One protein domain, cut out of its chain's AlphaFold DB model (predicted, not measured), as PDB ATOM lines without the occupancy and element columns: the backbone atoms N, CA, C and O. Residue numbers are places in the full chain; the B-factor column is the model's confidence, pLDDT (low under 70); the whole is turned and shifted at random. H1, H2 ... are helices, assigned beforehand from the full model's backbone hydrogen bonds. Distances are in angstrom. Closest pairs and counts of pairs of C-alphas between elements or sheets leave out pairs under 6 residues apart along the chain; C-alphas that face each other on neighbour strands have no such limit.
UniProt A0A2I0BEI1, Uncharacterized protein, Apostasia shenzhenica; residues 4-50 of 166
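AT A GLANCE: This is residues 4 to 50 of the 166 residues of an uncharacterized protein of Apostasia shenzhenica (UniProt A0A2I0BEI1). Picture a lopsided V of two helices: the long H1 makes most of the length, H3 sets out from beside its second half, and the two spread apart as they run the same way. The short H2 sits at the wide end of the V, past the end of H1, and residues 45 to 50, of which 45 to 49 belong to H3, stick out free. The printed part has 47 residues with three named helices, in the order H1, H2, H3, and no named strand; its class is all helix. The whole is only just compact, close to loose, with a radius of gyration of the C-alphas of 11.1 A, and it is elongated, spanning 33 by 21 by 16 A.

HOW THE PARTS SIT: Start with H1, residues 4 to 21, the longest helix. Look at its residues 12 to 19: with these alone it touches H3, residues 37 to 49, and H3 touches H1 with residues 37 to 41 alone. Their closest C-alphas, those of Leu 16 and Ala 37, are 4.8 A apart. The two run the same way at a steep tilt of 41 degrees. Next find H2, residues 25 to 31, which is close to H1 but not clearly touching; the closest C-alphas, of Gln 20 and Phe 28, are 6.3 A apart. H1 and H2 run opposite ways at a shallow tilt of 34.7 degrees, only just short of steep. H2 is also close to H3 but not clearly touching, with the C-alphas of Ile 31 and Ile 40 the closest at 6.0 A. Those two run opposite ways at a steep tilt of 68 degrees, only just short of about perpendicular. Along the backbone, every O i to N i+4 pair is within hydrogen-bond range in H1 and H3; in H2 it is 1 of 3, beside 2 of 4 O i to N i+3 pairs.

IN THESE COORDINATES: Find C-alpha 4 at (-2.475, 40.854, 12.679); from there H1 runs 26.1 A to C-alpha 21 at (-0.656, 31.090, 36.782), with z rising. H2 runs from Pro 25 to Ile 31, 10.3 A. H3 begins at C-alpha 37, (-5.506, 39.836, 29.612), and ends 17.4 A away at C-alpha 49, (-3.770, 50.249, 43.412).

THE WHOLE: The two C-alphas farthest apart are those of Glu 4 and Ser 26, at 34.7 A. The printed part, residues 4 to 50, has no cut. The links from H1 to H2, 3 residues, and from H2 to H3, 5 residues, are both tight. The mean pLDDT of the printed part is 88.0, and no printed residue is under 70.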
ATOM      1  N   GLU A   4      -2.606  40.027  11.480       85.62
ATOM      2  CA  GLU A   4      -2.475  40.854  12.679       85.62
ATOM      3  C   GLU A   4      -3.452  40.426  13.787       85.62
ATOM      4  O   GLU A   4      -3.050  40.242  14.934       85.62
ATOM      5  N   GLU A   5      -4.710  40.136  13.442       83.94
ATOM      6  CA  GLU A   5      -5.708  39.617  14.392       83.94
ATOM      7  C   GLU A   5      -5.295  38.265  14.998       83.94
ATOM      8  O   GLU A   5      -5.457  38.040  16.202       83.94
ATOM      9  N   LYS A   6      -4.699  37.366  14.197       85.56
ATOM     10  CA  LYS A   6      -4.147  36.094  14.704       85.56
ATOM     11  C   LYS A   6      -3.021  36.325  15.710       85.56
ATOM     12  O   LYS A   6      -2.965  35.642  16.735       85.56
ATOM     13  N   LYS A   7      -2.133  37.277  15.417       91.19
ATOM     14  CA  LYS A   7      -0.995  37.617  16.272       91.19
ATOM     15  C   LYS A   7      -1.459  38.214  17.602       91.19
ATOM     16  O   LYS A   7      -1.008  37.753  18.649       91.19
ATOM     17  N   LEU A   8      -2.407  39.155  17.578       88.12
ATOM     18  CA  LEU A   8      -3.009  39.714  18.796       88.12
ATOM     19  C   LEU A   8      -3.677  38.637  19.656       88.12
ATOM     20  O   LEU A   8      -3.474  38.604  20.868       88.12
ATOM     21  N   THR A   9      -4.424  37.723  19.036       87.38
ATOM     22  CA  THR A   9      -5.112  36.640  19.757       87.38
ATOM     23  C   THR A   9      -4.118  35.722  20.475       87.38
ATOM     24  O   THR A   9      -4.320  35.378  21.640       87.38
ATOM     25  N   GLN A  10      -3.003  35.369  19.822       91.19
ATOM     26  CA  GLN A  10      -1.931  34.593  20.458       91.19
ATOM     27  C   GLN A  10      -1.268  35.339  21.617       91.19
ATOM     28  O   GLN A  10      -0.979  34.727  22.647       91.19
ATOM     29  N   LEU A  11      -1.008  36.640  21.465       91.38
ATOM     30  CA  LEU A  11      -0.408  37.455  22.522       91.38
ATOM     31  C   LEU A  11      -1.334  37.563  23.739       91.38
ATOM     32  O   LEU A  11      -0.881  37.353  24.862       91.38
ATOM     33  N   ASN A  12      -2.629  37.795  23.516       90.88
ATOM     34  CA  ASN A  12      -3.628  37.826  24.582       90.88
ATOM     35  C   ASN A  12      -3.711  36.480  25.322       90.88
ATOM     36  O   ASN A  12      -3.694  36.464  26.548       90.88
ATOM     37  N   ALA A  13      -3.722  35.351  24.601       90.94
ATOM     38  CA  ALA A  13      -3.747  34.017  25.210       90.94
ATOM     39  C   ALA A  13      -2.501  33.728  26.067       90.94
ATOM     40  O   ALA A  13      -2.613  33.161  27.155       90.94
ATOM     41  N   LYS A  14      -1.313  34.150  25.612       92.50
ATOM     42  CA  LYS A  14      -0.076  34.042  26.403       92.50
ATOM     43  C   LYS A  14      -0.137  34.895  27.668       92.50
ATOM     44  O   LYS A  14       0.165  34.396  28.747       92.50
ATOM     45  N   ALA A  15      -0.547  36.156  27.545       92.44
ATOM     46  CA  ALA A  15      -0.663  37.064  28.682       92.44
ATOM     47  C   ALA A  15      -1.689  36.563  29.713       92.44
ATOM     48  O   ALA A  15      -1.407  36.575  30.908       92.44
ATOM     49  N   LEU A  16      -2.831  36.039  29.256       90.94
ATOM     50  CA  LEU A  16      -3.833  35.381  30.098       90.94
ATOM     51  C   LEU A  16      -3.235  34.245  30.922       90.94
ATOM     52  O   LEU A  16      -3.418  34.208  32.134       90.94
ATOM     53  N   ASN A  17      -2.504  33.340  30.269       89.06
ATOM     54  CA  ASN A  17      -1.902  32.190  30.934       89.06
ATOM     55  C   ASN A  17      -0.914  32.633  32.026       89.06
ATOM     56  O   ASN A  17      -1.006  32.179  33.163       89.06
ATOM     57  N   HIS A  18      -0.041  33.595  31.712       91.44
ATOM     58  CA  HIS A  18       0.900  34.147  32.687       91.44
ATOM     59  C   HIS A  18       0.203  34.810  33.881       91.44
ATOM     60  O   HIS A  18       0.587  34.552  35.020       91.44
ATOM     61  N   LEU A  19      -0.830  35.625  33.639       88.38
ATOM     62  CA  LEU A  19      -1.588  36.281  34.706       88.38
ATOM     63  C   LEU A  19      -2.305  35.258  35.591       88.38
ATOM     64  O   LEU A  19      -2.244  35.357  36.808       88.38
ATOM     65  N   GLN A  20      -2.943  34.247  35.005       85.56
ATOM     66  CA  GLN A  20      -3.684  33.237  35.760       85.56
ATOM     67  C   GLN A  20      -2.773  32.325  36.589       85.56
ATOM     68  O   GLN A  20      -3.110  32.010  37.726       85.56
ATOM     69  N   CYS A  21      -1.612  31.930  36.057       87.56
ATOM     70  CA  CYS A  21      -0.656  31.090  36.782       87.56
ATOM     71  C   CYS A  21       0.081  31.828  37.909       87.56
ATOM     72  O   CYS A  21       0.591  31.178  38.818       87.56
ATOM     73  N   GLY A  22       0.169  33.160  37.848       86.50
ATOM     74  CA  GLY A  22       0.847  33.972  38.860       86.50
ATOM     75  C   GLY A  22      -0.003  34.314  40.087       86.50
ATOM     76  O   GLY A  22       0.536  34.836  41.058       86.50
ATOM     77  N   LEU A  23      -1.312  34.049  40.050       88.38
ATOM     78  CA  LEU A  23      -2.253  34.462  41.092       88.38
ATOM     79  C   LEU A  23      -2.533  33.344  42.088       88.38
ATOM     80  O   LEU A  23      -2.592  32.163  41.741       88.38
ATOM     81  N   SER A  24      -2.776  33.725  43.342       89.75
ATOM     82  CA  SER A  24      -3.266  32.772  44.332       89.75
ATOM     83  C   SER A  24      -4.681  32.281  43.969       89.75
ATOM     84  O   SER A  24      -5.430  32.986  43.284       89.75
ATOM     85  N   PRO A  25      -5.112  31.097  44.446       88.06
ATOM     86  CA  PRO A  25      -6.444  30.570  44.137       88.06
ATOM     87  C   PRO A  25      -7.597  31.523  44.498       88.06
ATOM     88  O   PRO A  25      -8.608  31.581  43.798       88.06
ATOM     89  N   SER A  26      -7.449  32.301  45.575       86.25
ATOM     90  CA  SER A  26      -8.438  33.300  46.000       86.25
ATOM     91  C   SER A  26      -8.514  34.498  45.052       86.25
ATOM     92  O   SER A  26      -9.602  35.030  44.834       86.25
ATOM     93  N   GLU A  27      -7.391  34.921  44.476       84.56
ATOM     94  CA  GLU A  27      -7.321  36.022  43.512       84.56
ATOM     95  C   GLU A  27      -7.805  35.577  42.133       84.56
ATOM     96  O   GLU A  27      -8.603  36.276  41.511       84.56
ATOM     97  N   PHE A  28      -7.426  34.368  41.705       85.69
ATOM     98  CA  PHE A  28      -7.911  33.754  40.470       85.69
ATOM     99  C   PHE A  28      -9.442  33.673  40.440       85.69
ATOM    100  O   PHE A  28     -10.062  34.097  39.467       85.69
ATOM    101  N   ASN A  29     -10.077  33.226  41.528       86.56
ATOM    102  CA  ASN A  29     -11.541  33.143  41.615       86.56
ATOM    103  C   ASN A  29     -12.253  34.494  41.417       86.56
ATOM    104  O   ASN A  29     -13.427  34.521  41.056       86.56
ATOM    105  N   ARG A  30     -11.567  35.620  41.643       83.56
ATOM    106  CA  ARG A  30     -12.134  36.969  41.467       83.56
ATOM    107  C   ARG A  30     -12.057  37.469  40.025       83.56
ATOM    108  O   ARG A  30     -12.747  38.431  39.696       83.56
ATOM    109  N   ILE A  31     -11.217  36.852  39.192       86.69
ATOM    110  CA  ILE A  31     -10.925  37.294  37.821       86.69
ATOM    111  C   ILE A  31     -11.182  36.214  36.757       86.69
ATOM    112  O   ILE A  31     -11.071  36.502  35.571       86.69
ATOM    113  N   CYS A  32     -11.512  34.977  37.150       81.31
ATOM    114  CA  CYS A  32     -11.606  33.819  36.251       81.31
ATOM    115  C   CYS A  32     -12.718  33.919  35.194       81.31
ATOM    116  O   CYS A  32     -12.702  33.171  34.221       81.31
ATOM    117  N   THR A  33     -13.665  34.843  35.367       86.38
ATOM    118  CA  THR A  33     -14.736  35.128  34.403       86.38
ATOM    119  C   THR A  33     -14.333  36.133  33.320       86.38
ATOM    120  O   THR A  33     -15.093  36.331  32.375       86.38
ATOM    121  N   LEU A  34     -13.163  36.771  33.439       88.88
ATOM    122  CA  LEU A  34     -12.653  37.763  32.490       88.88
ATOM    123  C   LEU A  34     -11.939  37.070  31.322       88.88
ATOM    124  O   LEU A  34     -11.195  36.108  31.516       88.88
ATOM    125  N   LEU A  35     -12.173  37.551  30.100       87.56
ATOM    126  CA  LEU A  35     -11.822  36.835  28.865       87.56
ATOM    127  C   LEU A  35     -10.551  37.363  28.203       87.56
ATOM    128  O   LEU A  35      -9.987  36.708  27.323       87.56
ATOM    129  N   THR A  36     -10.093  38.543  28.604       90.12
ATOM    130  CA  THR A  36      -8.906  39.185  28.043       90.12
ATOM    131  C   THR A  36      -7.871  39.478  29.118       90.12
ATOM    132  O   THR A  36      -8.190  39.754  30.275       90.12
ATOM    133  N   ALA A  37      -6.597  39.449  28.725       90.62
ATOM    134  CA  ALA A  37      -5.506  39.836  29.612       90.62
ATOM    135  C   ALA A  37      -5.662  41.291  30.080       90.62
ATOM    136  O   ALA A  37      -5.330  41.605  31.218       90.62
ATOM    137  N   TYR A  38      -6.221  42.154  29.224       89.19
ATOM    138  CA  TYR A  38      -6.541  43.540  29.553       89.19
ATOM    139  C   TYR A  38      -7.565  43.652  30.686       89.19
ATOM    140  O   TYR A  38      -7.322  44.369  31.651       89.19
ATOM    141  N   GLU A  39      -8.688  42.933  30.608       90.38
ATOM    142  CA  GLU A  39      -9.713  42.962  31.661       90.38
ATOM    143  C   GLU A  39      -9.160  42.464  32.994       90.38
ATOM    144  O   GLU A  39      -9.399  43.089  34.028       90.38
ATOM    145  N   ILE A  40      -8.398  41.365  32.974       91.50
ATOM    146  CA  ILE A  40      -7.741  40.835  34.173       91.50
ATOM    147  C   ILE A  40      -6.792  41.876  34.754       91.50
ATOM    148  O   ILE A  40      -6.905  42.208  35.932       91.50
ATOM    149  N   TRP A  41      -5.884  42.411  33.937       91.00
ATOM    150  CA  TRP A  41      -4.915  43.408  34.374       91.00
ATOM    151  C   TRP A  41      -5.598  44.651  34.947       91.00
ATOM    152  O   TRP A  41      -5.296  45.048  36.065       91.00
ATOM    153  N   SER A  42      -6.589  45.199  34.242       88.69
ATOM    154  CA  SER A  42      -7.363  46.361  34.688       88.69
ATOM    155  C   SER A  42      -8.090  46.092  36.012       88.69
ATOM    156  O   SER A  42      -8.115  46.943  36.903       88.69
ATOM    157  N   LYS A  43      -8.644  44.886  36.199       89.25
ATOM    158  CA  LYS A  43      -9.297  44.504  37.456       89.25
ATOM    159  C   LYS A  43      -8.301  44.388  38.607       89.25
ATOM    160  O   LYS A  43      -8.628  44.811  39.718       89.25
ATOM    161  N   LEU A  44      -7.126  43.811  38.361       89.62
ATOM    162  CA  LEU A  44      -6.051  43.715  39.348       89.62
ATOM    163  C   LEU A  44      -5.552  45.116  39.716       89.62
ATOM    164  O   LEU A  44      -5.562  45.456  40.894       89.62
ATOM    165  N   GLU A  45      -5.240  45.961  38.736       87.69
ATOM    166  CA  GLU A  45      -4.824  47.353  38.942       87.69
ATOM    167  C   GLU A  45      -5.808  48.104  39.851       87.69
ATOM    168  O   GLU A  45      -5.418  48.634  40.889       87.69
ATOM    169  N   VAL A  46      -7.110  48.045  39.553       87.31
ATOM    170  CA  VAL A  46      -8.146  48.665  40.397       87.31
ATOM    171  C   VAL A  46      -8.222  48.039  41.794       87.31
ATOM    172  O   VAL A  46      -8.513  48.739  42.763       87.31
ATOM    173  N   THR A  47      -7.994  46.730  41.922       86.56
ATOM    174  CA  THR A  47      -8.101  46.011  43.203       86.56
ATOM    175  C   THR A  47      -6.939  46.327  44.144       86.56
ATOM    176  O   THR A  47      -7.173  46.468  45.343       86.56
ATOM    177  N   TYR A  48      -5.713  46.437  43.626       84.56
ATOM    178  CA  TYR A  48      -4.511  46.624  44.451       84.56
ATOM    179  C   TYR A  48      -4.046  48.075  44.526       84.56
ATOM    180  O   TYR A  48      -3.553  48.495  45.569       84.56
ATOM    181  N   GLU A  49      -4.214  48.853  43.459       81.50
ATOM    182  CA  GLU A  49      -3.770  50.249  43.412       81.50
ATOM    183  C   GLU A  49      -4.922  51.254  43.567       81.50
ATOM    184  O   GLU A  49      -4.685  52.454  43.725       81.50
ATOM    185  N   GLY A  50      -6.171  50.780  43.540       83.50
ATOM    186  CA  GLY A  50      -7.364  51.621  43.532       83.50
ATOM    187  C   GLY A  50      -7.695  52.171  42.142       83.50
ATOM    188  O   GLY A  50      -6.937  52.038  41.182       83.50
TER     189      GLY A  50